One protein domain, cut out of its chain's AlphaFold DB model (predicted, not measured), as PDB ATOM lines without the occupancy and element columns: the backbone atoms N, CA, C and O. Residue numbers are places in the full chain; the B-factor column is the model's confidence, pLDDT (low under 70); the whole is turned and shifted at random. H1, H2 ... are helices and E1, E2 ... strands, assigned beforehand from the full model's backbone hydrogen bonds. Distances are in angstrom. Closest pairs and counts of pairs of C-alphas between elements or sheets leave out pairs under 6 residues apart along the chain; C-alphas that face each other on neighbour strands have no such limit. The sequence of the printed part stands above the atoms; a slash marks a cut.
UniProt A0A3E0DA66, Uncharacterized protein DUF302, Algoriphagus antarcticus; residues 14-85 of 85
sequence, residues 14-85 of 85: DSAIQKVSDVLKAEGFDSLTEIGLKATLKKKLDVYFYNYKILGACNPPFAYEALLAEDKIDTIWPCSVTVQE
ATOM      1  N   ASP A  14     -18.234  25.393 -50.504       91.81
ATOM      2  CA  ASP A  14     -17.555  25.217 -49.215       91.81
ATOM      3  C   ASP A  14     -18.276  25.956 -48.082       91.81
ATOM      4  O   ASP A  14     -18.461  25.403 -46.997       91.81
ATOM      5  N   SER A  15     -18.763  27.175 -48.342       94.62
ATOM      6  CA  SER A  15     -19.557  27.924 -47.360       94.62
ATOM      7  C   SER A  15     -20.901  27.248 -47.067       94.62
ATOM      8  O   SER A  15     -21.357  27.242 -45.923       94.62
ATOM      9  N   ALA A  16     -21.512  26.635 -48.084       94.81
ATOM     10  CA  ALA A  16     -22.741  25.870 -47.951       94.81
ATOM     11  C   ALA A  16     -22.517  24.599 -47.123       94.81
ATOM     12  O   ALA A  16     -23.275  24.354 -46.188       94.81
ATOM     13  N   ILE A  17     -21.458  23.835 -47.411       93.06
ATOM     14  CA  ILE A  17     -21.080  22.636 -46.650       93.06
ATOM     15  C   ILE A  17     -20.838  22.999 -45.187       93.06
ATOM     16  O   ILE A  17     -21.420  22.366 -44.313       93.06
ATOM     17  N   GLN A  18     -20.044  24.038 -44.914       93.38
ATOM     18  CA  GLN A  18     -19.760  24.468 -43.544       93.38
ATOM     19  C   GLN A  18     -21.049  24.823 -42.795       93.38
ATOM     20  O   GLN A  18     -21.309  24.295 -41.717       93.38
ATOM     21  N   LYS A  19     -21.906  25.647 -43.408       94.38
ATOM     22  CA  LYS A  19     -23.184  26.053 -42.815       94.38
ATOM     23  C   LYS A  19     -24.110  24.866 -42.546       94.38
ATOM     24  O   LYS A  19     -24.751  24.827 -41.501       94.38
ATOM     25  N   VAL A  20     -24.206  23.923 -43.483       93.62
ATOM     26  CA  VAL A  20     -25.027  22.713 -43.326       93.62
ATOM     27  C   VAL A  20     -24.481  21.848 -42.191       93.62
ATOM     28  O   VAL A  20     -25.249  21.452 -41.319       93.62
ATOM     29  N   SER A  21     -23.170  21.616 -42.153       92.31
ATOM     30  CA  SER A  21     -22.511  20.844 -41.095       92.31
ATOM     31  C   SER A  21     -22.697  21.466 -39.709       92.31
ATOM     32  O   SER A  21     -22.941  20.739 -38.748       92.31
ATOM     33  N   ASP A  22     -22.625  22.794 -39.593       93.62
ATOM     34  CA  ASP A  22     -22.811  23.493 -38.315       93.62
ATOM     35  C   ASP A  22     -24.254  23.387 -37.809       93.62
ATOM     36  O   ASP A  22     -24.477  23.129 -36.627       93.62
ATOM     37  N   VAL A  23     -25.238  23.529 -38.704       93.88
ATOM     38  CA  VAL A  23     -26.658  23.369 -38.353       93.88
ATOM     39  C   VAL A  23     -26.967  21.922 -37.971       93.88
ATOM     40  O   VAL A  23     -27.637  21.695 -36.970       93.88
ATOM     41  N   LEU A  24     -26.448  20.941 -38.713       93.50
ATOM     42  CA  LEU A  24     -26.628  19.525 -38.389       93.50
ATOM     43  C   LEU A  24     -26.093  19.200 -36.988       93.50
ATOM     44  O   LEU A  24     -26.804  18.592 -36.191       93.50
ATOM     45  N   LYS A  25     -24.889  19.674 -36.653       92.31
ATOM     46  CA  LYS A  25     -24.316  19.507 -35.309       92.31
ATOM     47  C   LYS A  25     -25.154  20.180 -34.227       92.31
ATOM     48  O   LYS A  25     -25.357  19.593 -33.169       92.31
ATOM     49  N   ALA A  26     -25.656  21.391 -34.479       94.00
ATOM     50  CA  ALA A  26     -26.516  22.099 -33.529       94.00
ATOM     51  C   ALA A  26     -27.817  21.331 -33.223       94.00
ATOM     52  O   ALA A  26     -28.304  21.384 -32.097       94.00
ATOM     53  N   GLU A  27     -28.328  20.568 -34.192       93.69
ATOM     54  CA  GLU A  27     -29.496  19.683 -34.056       93.69
ATOM     55  C   GLU A  27     -29.132  18.256 -33.573       93.69
ATOM     56  O   GLU A  27     -29.966  17.348 -33.590       93.69
ATOM     57  N   GLY A  28     -27.885  18.021 -33.144       92.38
ATOM     58  CA  GLY A  28     -27.435  16.742 -32.579       92.38
ATOM     59  C   GLY A  28     -27.075  15.662 -33.606       92.38
ATOM     60  O   GLY A  28     -27.109  14.473 -33.285       92.38
ATOM     61  N   PHE A  29     -26.759  16.043 -34.846       92.88
ATOM     62  CA  PHE A  29     -26.229  15.128 -35.857       92.88
ATOM     63  C   PHE A  29     -24.692  15.182 -35.887       92.88
ATOM     64  O   PHE A  29     -24.109  16.138 -36.400       92.88
ATOM     65  N   ASP A  30     -24.037  14.129 -35.388       74.25
ATOM     66  CA  ASP A  30     -22.588  14.131 -35.126       74.25
ATOM     67  C   ASP A  30     -21.753  13.305 -36.118       74.25
ATOM     68  O   ASP A  30     -20.599  13.645 -36.395       74.25
ATOM     69  N   SER A  31     -22.293  12.212 -36.680       64.44
ATOM     70  CA  SER A  31     -21.503  11.322 -37.546       64.44
ATOM     71  C   SER A  31     -21.473  11.816 -38.996       64.44
ATOM     72  O   SER A  31     -22.223  11.318 -39.832       64.44
ATOM     73  N   LEU A  32     -20.615  12.793 -39.297       72.88
ATOM     74  CA  LEU A  32     -20.444  13.315 -40.655       72.88
ATOM     75  C   LEU A  32     -19.456  12.463 -41.459       72.88
ATOM     76  O   LEU A  32     -18.244  12.539 -41.265       72.88
ATOM     77  N   THR A  33     -19.978  11.656 -42.381       87.62
ATOM     78  CA  THR A  33     -19.165  11.088 -43.469       87.62
ATOM     79  C   THR A  33     -19.281  11.984 -44.690       87.62
ATOM     80  O   THR A  33     -20.364  12.467 -45.005       87.62
ATOM     81  N   GLU A  34     -18.174  12.218 -45.391       90.06
ATOM     82  CA  GLU A  34     -18.170  13.057 -46.587       90.06
ATOM     83  C   GLU A  34     -17.726  12.261 -47.808       90.06
ATOM     84  O   GLU A  34     -16.661  11.640 -47.816       90.06
ATOM     85  N   ILE A  35     -18.519  12.331 -48.875       91.06
ATOM     86  CA  ILE A  35     -18.204  11.703 -50.156       91.06
ATOM     87  C   ILE A  35     -18.205  12.778 -51.239       91.06
ATOM     88  O   ILE A  35     -19.248  13.297 -51.638       91.06
ATOM     89  N   GLY A  36     -17.015  13.106 -51.743       92.00
ATOM     90  CA  GLY A  36     -16.851  13.987 -52.899       92.00
ATOM     91  C   GLY A  36     -17.016  13.220 -54.210       92.00
ATOM     92  O   GLY A  36     -16.105  12.487 -54.611       92.00
ATOM     93  N   LEU A  37     -18.136  13.411 -54.915       93.50
ATOM     94  CA  LEU A  37     -18.383  12.698 -56.173       93.50
ATOM     95  C   LEU A  37     -17.508  13.211 -57.312       93.50
ATOM     96  O   LEU A  37     -16.965  12.397 -58.053       93.50
ATOM     97  N   LYS A  38     -17.274  14.524 -57.412       92.50
ATOM     98  CA  LYS A  38     -16.415  15.102 -58.461       92.50
ATOM     99  C   LYS A  38     -15.024  14.470 -58.501       92.50
ATOM    100  O   LYS A  38     -14.592  13.971 -59.536       92.50
ATOM    101  N   ALA A  39     -14.341  14.444 -57.355       93.12
ATOM    102  CA  ALA A  39     -13.009  13.855 -57.241       93.12
ATOM    103  C   ALA A  39     -13.036  12.335 -57.476       93.12
ATOM    104  O   ALA A  39     -12.155  11.792 -58.143       93.12
ATOM    105  N   THR A  40     -14.062  11.649 -56.967       93.75
ATOM    106  CA  THR A  40     -14.204  10.194 -57.102       93.75
ATOM    107  C   THR A  40     -14.430   9.772 -58.551       93.75
ATOM    108  O   THR A  40     -13.755   8.866 -59.039       93.75
ATOM    109  N   LEU A  41     -15.349  10.439 -59.250       95.69
ATOM    110  CA  LEU A  41     -15.685  10.152 -60.642       95.69
ATOM    111  C   LEU A  41     -14.523  10.505 -61.572       95.69
ATOM    112  O   LEU A  41     -14.186   9.698 -62.437       95.69
ATOM    113  N   LYS A  42     -13.831  11.625 -61.328       95.25
ATOM    114  CA  LYS A  42     -12.611  11.957 -62.070       95.25
ATOM    115  C   LYS A  42     -11.522  10.904 -61.861       95.25
ATOM    116  O   LYS A  42     -10.926  10.441 -62.823       95.25
ATOM    117  N   LYS A  43     -11.284  10.462 -60.622       96.62
ATOM    118  CA  LYS A  43     -10.250   9.458 -60.320       96.62
ATOM    119  C   LYS A  43     -10.556   8.079 -60.914       96.62
ATOM    120  O   LYS A  43      -9.633   7.388 -61.328       96.62
ATOM    121  N   LYS A  44     -11.820   7.645 -60.886       96.38
ATOM    122  CA  LYS A  44     -12.206   6.277 -61.279       96.38
ATOM    123  C   LYS A  44     -12.574   6.136 -62.752       96.38
ATOM    124  O   LYS A  44     -12.373   5.063 -63.305       96.38
ATOM    125  N   LEU A  45     -13.147   7.176 -63.352       96.75
ATOM    126  CA  LEU A  45     -13.741   7.127 -64.691       96.75
ATOM    127  C   LEU A  45     -13.187   8.210 -65.632       96.75
ATOM    128  O   LEU A  45     -13.592   8.264 -66.785       96.75
ATOM    129  N   ASP A  46     -12.305   9.090 -65.146       95.06
ATOM    130  CA  ASP A  46     -11.740  10.241 -65.868       95.06
ATOM    131  C   ASP A  46     -12.762  11.262 -66.410       95.06
ATOM    132  O   ASP A  46     -12.439  12.156 -67.193       95.06
ATOM    133  N   VAL A  47     -14.003  11.210 -65.924       96.25
ATOM    134  CA  VAL A  47     -15.075  12.114 -66.355       96.25
ATOM    135  C   VAL A  47     -15.075  13.433 -65.585       96.25
ATOM    136  O   VAL A  47     -14.716  13.496 -64.406       96.25
ATOM    137  N   TYR A  48     -15.506  14.505 -66.254       92.38
ATOM    138  CA  TYR A  48     -15.801  15.777 -65.600       92.38
ATOM    139  C   TYR A  48     -17.185  15.725 -64.946       92.38
ATOM    140  O   TYR A  48     -18.148  15.255 -65.547       92.38
ATOM    141  N   PHE A  49     -17.283  16.239 -63.722       93.88
ATOM    142  CA  PHE A  49     -18.531  16.353 -62.976       93.88
ATOM    143  C   PHE A  49     -18.542  17.684 -62.218       93.88
ATOM    144  O   PHE A  49     -17.481  18.181 -61.820       93.88
ATOM    145  N   TYR A  50     -19.722  18.271 -62.037       93.12
ATOM    146  CA  TYR A  50     -19.884  19.511 -61.274       93.12
ATOM    147  C   TYR A  50     -19.617  19.268 -59.783       93.12
ATOM    148  O   TYR A  50     -19.458  18.121 -59.342       93.12
ATOM    149  N   ASN A  51     -19.476  20.340 -58.999       93.06
ATOM    150  CA  ASN A  51     -19.174  20.157 -57.588       93.06
ATOM    151  C   ASN A  51     -20.384  19.561 -56.860       93.06
ATOM    152  O   ASN A  51     -21.457  20.151 -56.810       93.06
ATOM    153  N   TYR A  52     -20.176  18.365 -56.316       94.69
ATOM    154  CA  TYR A  52     -21.208  17.548 -55.699       94.69
ATOM    155  C   TYR A  52     -20.596  16.805 -54.516       94.69
ATOM    156  O   TYR A  52     -19.642  16.025 -54.683       94.69
ATOM    157  N   LYS A  53     -21.145  17.036 -53.325       94.25
ATOM    158  CA  LYS A  53     -20.731  16.376 -52.089       94.25
ATOM    159  C   LYS A  53     -21.945  15.791 -51.374       94.25
ATOM    160  O   LYS A  53     -22.966  16.456 -51.226       94.25
ATOM    161  N   ILE A  54     -21.812  14.546 -50.925       94.50
ATOM    162  CA  ILE A  54     -22.786  13.880 -50.058       94.50
ATOM    163  C   ILE A  54     -22.234  13.904 -48.640       94.50
ATOM    164  O   ILE A  54     -21.088  13.505 -48.420       94.50
ATOM    165  N   LEU A  55     -23.051  14.366 -47.704       93.50
ATOM    166  CA  LEU A  55     -22.817  14.319 -46.271       93.50
ATOM    167  C   LEU A  55     -23.740  13.241 -45.697       93.50
ATOM    168  O   LEU A  55     -24.958  13.340 -45.823       93.50
ATOM    169  N   GLY A  56     -23.179  12.196 -45.102       93.62
ATOM    170  CA  GLY A  56     -23.950  11.277 -44.271       93.62
ATOM    171  C   GLY A  56     -24.002  11.834 -42.861       93.62
ATOM    172  O   GLY A  56     -22.939  12.115 -42.326       93.62
ATOM    173  N   ALA A  57     -25.188  11.997 -42.281       93.81
ATOM    174  CA  ALA A  57     -25.398  12.525 -40.936       93.81
ATOM    175  C   ALA A  57     -26.237  11.544 -40.104       93.81
ATOM    176  O   ALA A  57     -27.154  10.909 -40.622       93.81
ATOM    177  N   CYS A  58     -25.951  11.420 -38.809       92.88
ATOM    178  CA  CYS A  58     -26.728  10.568 -37.907       92.88
ATOM    179  C   CYS A  58     -26.926  11.249 -36.557       92.88
ATOM    180  O   CYS A  58     -25.979  11.813 -36.007       92.88
ATOM    181  N   ASN A  59     -28.146  11.150 -36.037       94.12
ATOM    182  CA  ASN A  59     -28.505  11.522 -34.677       94.12
ATOM    183  C   ASN A  59     -28.644  10.219 -33.858       94.12
ATOM    184  O   ASN A  59     -29.562   9.440 -34.133       94.12
ATOM    185  N   PRO A  60     -27.732   9.926 -32.907       91.44
ATOM    186  CA  PRO A  60     -27.686   8.621 -32.245       91.44
ATOM    187  C   PRO A  60     -28.962   8.226 -31.478       91.44
ATOM    188  O   PRO A  60     -29.365   7.069 -31.605       91.44
ATOM    189  N   PRO A  61     -29.633   9.131 -30.729       93.12
ATOM    190  CA  PRO A  61     -30.935   8.833 -30.129       93.12
ATOM    191  C   PRO A  61     -31.980   8.336 -31.135       93.12
ATOM    192  O   PRO A  61     -32.541   7.257 -30.950       93.12
ATOM    193  N   PHE A  62     -32.186   9.061 -32.239       93.25
ATOM    194  CA  PHE A  62     -33.151   8.647 -33.265       93.25
ATOM    195  C   PHE A  62     -32.731   7.369 -33.981       93.25
ATOM    196  O   PHE A  62     -33.577   6.550 -34.340       93.25
ATOM    197  N   ALA A  63     -31.427   7.176 -34.172       91.94
ATOM    198  CA  ALA A  63     -30.914   5.951 -34.751       91.94
ATOM    199  C   ALA A  63     -31.283   4.739 -33.882       91.94
ATOM    200  O   ALA A  63     -31.855   3.763 -34.364       91.94
ATOM    201  N   TYR A  64     -31.023   4.826 -32.579       92.69
ATOM    202  CA  TYR A  64     -31.363   3.763 -31.642       92.69
ATOM    203  C   TYR A  64     -32.863   3.437 -31.647       92.69
ATOM    204  O   TYR A  64     -33.229   2.268 -31.760       92.69
ATOM    205  N   GLU A  65     -33.728   4.452 -31.598       94.94
ATOM    206  CA  GLU A  65     -35.182   4.256 -31.664       94.94
ATOM    207  C   GLU A  65     -35.620   3.547 -32.952       94.94
ATOM    208  O   GLU A  65     -36.429   2.621 -32.908       94.94
ATOM    209  N   ALA A  66     -35.057   3.933 -34.097       93.81
ATOM    210  CA  ALA A  66     -35.414   3.329 -35.372       93.81
ATOM    211  C   ALA A  66     -34.920   1.876 -35.504       93.81
ATOM    212  O   ALA A  66     -35.652   1.052 -36.046       93.81
ATOM    213  N   LEU A  67     -33.749   1.529 -34.954       94.31
ATOM    214  CA  LEU A  67     -33.274   0.135 -34.893       94.31
ATOM    215  C   LEU A  67     -34.170  -0.761 -34.036       94.31
ATOM    216  O   LEU A  67     -34.320  -1.943 -34.334       94.31
ATOM    217  N   LEU A  68     -34.753  -0.217 -32.964       96.25
ATOM    218  CA  LEU A  68     -35.717  -0.959 -32.150       96.25
ATOM    219  C   LEU A  68     -37.036  -1.203 -32.895       96.25
ATOM    220  O   LEU A  68     -37.736  -2.165 -32.583       96.25
ATOM    221  N   ALA A  69     -37.379  -0.337 -33.852       96.81
ATOM    222  CA  ALA A  69     -38.591  -0.451 -34.653       96.81
ATOM    223  C   ALA A  69     -38.418  -1.365 -35.883       96.81
ATOM    224  O   ALA A  69     -39.331  -2.129 -36.192       96.81
ATOM    225  N   GLU A  70     -37.274  -1.303 -36.571       96.19
ATOM    226  CA  GLU A  70     -36.928  -2.148 -37.721       96.19
ATOM    227  C   GLU A  70     -35.423  -2.452 -37.720       96.19
ATOM    228  O   GLU A  70     -34.584  -1.558 -37.835       96.19
ATOM    229  N   ASP A  71     -35.072  -3.736 -37.654       92.94
ATOM    230  CA  ASP A  71     -33.684  -4.197 -37.546       92.94
ATOM    231  C   ASP A  71     -32.875  -4.058 -38.850       92.94
ATOM    232  O   ASP A  71     -31.648  -4.127 -38.808       92.94
ATOM    233  N   LYS A  72     -33.541  -3.818 -39.991       95.12
ATOM    234  CA  LYS A  72     -32.924  -3.561 -41.313       95.12
ATOM    235  C   LYS A  72     -32.950  -2.088 -41.738       95.12
ATOM    236  O   LYS A  72     -32.747  -1.769 -42.917       95.12
ATOM    237  N   ILE A  73     -33.244  -1.168 -40.813       92.25
ATOM    238  CA  ILE A  73     -33.282   0.276 -41.109       92.25
ATOM    239  C   ILE A  73     -31.908   0.819 -41.542       92.25
ATOM    240  O   ILE A  73     -31.813   1.848 -42.208       92.25
ATOM    241  N   ASP A  74     -30.835   0.096 -41.226       88.94
ATOM    242  CA  ASP A  74     -29.463   0.396 -41.628       88.94
ATOM    243  C   ASP A  74     -29.275   0.459 -43.155       88.94
ATOM    244  O   ASP A  74     -28.419   1.196 -43.642       88.94
ATOM    245  N   THR A  75     -30.121  -0.230 -43.928       91.94
ATOM    246  CA  THR A  75     -30.113  -0.193 -45.403       91.94
ATOM    247  C   THR A  75     -30.393   1.190 -46.002       91.94
ATOM    248  O   THR A  75     -30.063   1.431 -47.166       91.94
ATOM    249  N   ILE A  76     -30.981   2.101 -45.220       87.56
ATOM    250  CA  ILE A  76     -31.285   3.484 -45.616       87.56
ATOM    251  C   ILE A  76     -30.516   4.523 -44.786       87.56
ATOM    252  O   ILE A  76     -30.815   5.717 -44.853       87.56
ATOM    253  N   TRP A  77     -29.523   4.086 -44.011       86.38
ATOM    254  CA  TRP A  77     -28.656   4.946 -43.213       86.38
ATOM    255  C   TRP A  77     -27.285   5.177 -43.848       86.38
ATOM    256  O   TRP A  77     -26.809   4.361 -44.639       86.38
ATOM    257  N   PRO A  78     -26.579   6.250 -43.439       91.62
ATOM    258  CA  PRO A  78     -27.038   7.369 -42.599       91.62
ATOM    259  C   PRO A  78     -27.980   8.327 -43.357       91.62
ATOM    260  O   PRO A  78     -28.160   8.199 -44.567       91.62
ATOM    261  N   CYS A  79     -28.554   9.322 -42.668       91.81
ATOM    262  CA  CYS A  79     -29.356  10.358 -43.325       91.81
ATOM    263  C   CYS A  79     -28.486  11.123 -44.334       91.81
ATOM    264  O   CYS A  79     -27.505  11.766 -43.960       91.81
ATOM    265  N   SER A  80     -28.839  11.039 -45.617       93.50
ATOM    266  CA  SER A  80     -28.070  11.643 -46.706       93.50
ATOM    267  C   SER A  80     -28.466  13.101 -46.929       93.50
ATOM    268  O   SER A  80     -29.635  13.412 -47.160       93.50
ATOM    269  N   VAL A  81     -27.479  13.993 -46.913       94.44
ATOM    270  CA  VAL A  81     -27.623  15.409 -47.258       94.44
ATOM    271  C   VAL A  81     -26.687  15.722 -48.417       94.44
ATOM    272  O   VAL A  81     -25.472  15.577 -48.317       94.44
ATOM    273  N   THR A  82     -27.247  16.154 -49.542       95.00
ATOM    274  CA  THR A  82     -26.464  16.523 -50.726       95.00
ATOM    275  C   THR A  82     -26.264  18.031 -50.784       95.00
ATOM    276  O   THR A  82     -27.225  18.791 -50.676       95.00
ATOM    277  N   VAL A  83     -25.023  18.455 -51.021       95.06
ATOM    278  CA  VAL A  83     -24.664  19.842 -51.333       95.06
ATOM    279  C   VAL A  83     -24.029  19.877 -52.721       95.06
ATOM    280  O   VAL A  83     -23.057  19.164 -52.986       95.06
ATOM    281  N   GLN A  84     -24.593  20.691 -53.607       94.75
ATOM    282  CA  GLN A  84     -24.177  20.807 -55.004       94.75
ATOM    283  C   GLN A  84     -24.311  22.247 -55.514       94.75
ATOM    284  O   GLN A  84     -24.992  23.058 -54.883       94.75
ATOM    285  N   GLU A  85     -23.636  22.531 -56.631       90.44
ATOM    286  CA  GLU A  85     -23.753  23.781 -57.409       90.44
ATOM    287  C   GLU A  85     -25.051  23.876 -58.217       90.44
ATOM    288  O   GLU A  85     -25.536  22.824 -58.696       90.44
TER     289      GLU A  85
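Overview. This is residues 14 to 85 of the 85 residues of the protein "Uncharacterized protein DUF302" of Algoriphagus antarcticus (UniProt A0A3E0DA66). A narrow sheet of three strands lies in the middle, with the long helix H1 running along it over one face, while H2 at one end of the strands and H3 with short H4 at the other reach away from H1 and make the length. The picture is loose: these end helices are far from each other, and residues 67 to 72 stick out. The printed part has 72 residues with four named helices and three named strands, in the order H1 E1 H2 E2 H3 H4 E3; the sheet runs E1, E2, E3, all antiparallel, and the class is mixed, helices and strands. The radius of gyration of the C-alphas is 14.5 A, and the outline is flat, with spans of 43 by 27 by 14 A.

Arrangement. Start at the inner strand E2, residues 52 to 57. On one side is the edge strand E1, residues 33 to 36, antiparallel at 171 degrees; look for N 35 and O 54, within hydrogen-bond range at 2.9 A. On the other side is the edge strand E3, residues 79 to 84, antiparallel at 157 degrees, with N 55 and O 81 within range at 2.8 A. H1, residues 14 to 26, is on one face of this sheet, giving two layers, a helix layer and a sheet layer, at a height over the sheet of 9.6 A. It lies over E3 and runs along the strands, at 15 degrees to E3 on the local plane; it is only just not over E2, on which 2 of its C-alphas fall. The closest C-alphas of H1 and E3, those of Ile 17 and Val 83, are 6.5 A apart. H2, residues 37 to 45, only grazes the sheet with residues 37 to 39; its closest C-alpha pair with E2 is Leu 37 and Tyr 52, 5.6 A. H3, residues 60 to 69, and H4, residues 73 to 76, are not on the sheet. They only just touch, with 3 pairs of C-alphas within 8 A, and only at the corner by their link; the closest C-alphas, of Leu 67 and Ile 73, are 6.2 A apart. H2 and H3 are apart. In H1, H2 and H3 every O i to N i+4 pair is within hydrogen-bond range; H4 is too short for such a pair.

Along the chain. Find C-alpha 52 at (-21.208, 17.548, -55.699), where E2 begins its 16.1 A; E1 spans 10.1 A. Find C-alpha 14 at (-17.555, 25.217, -49.215), from which H1 runs 18.3 A. H2 spans 11.2 A, H3 14.4 A and H4 5.9 A. E3 runs 16.5 A to C-alpha 84 at (-24.177, 20.807, -55.004).

Size, cuts and confidence. The two C-alphas farthest apart, those of Asp 46 and Leu 68, are 42.9 A from each other. The printed part has no cut, and no link is long. The mean pLDDT of the printed part is 92.4; look at residue 31 for the one value under 70.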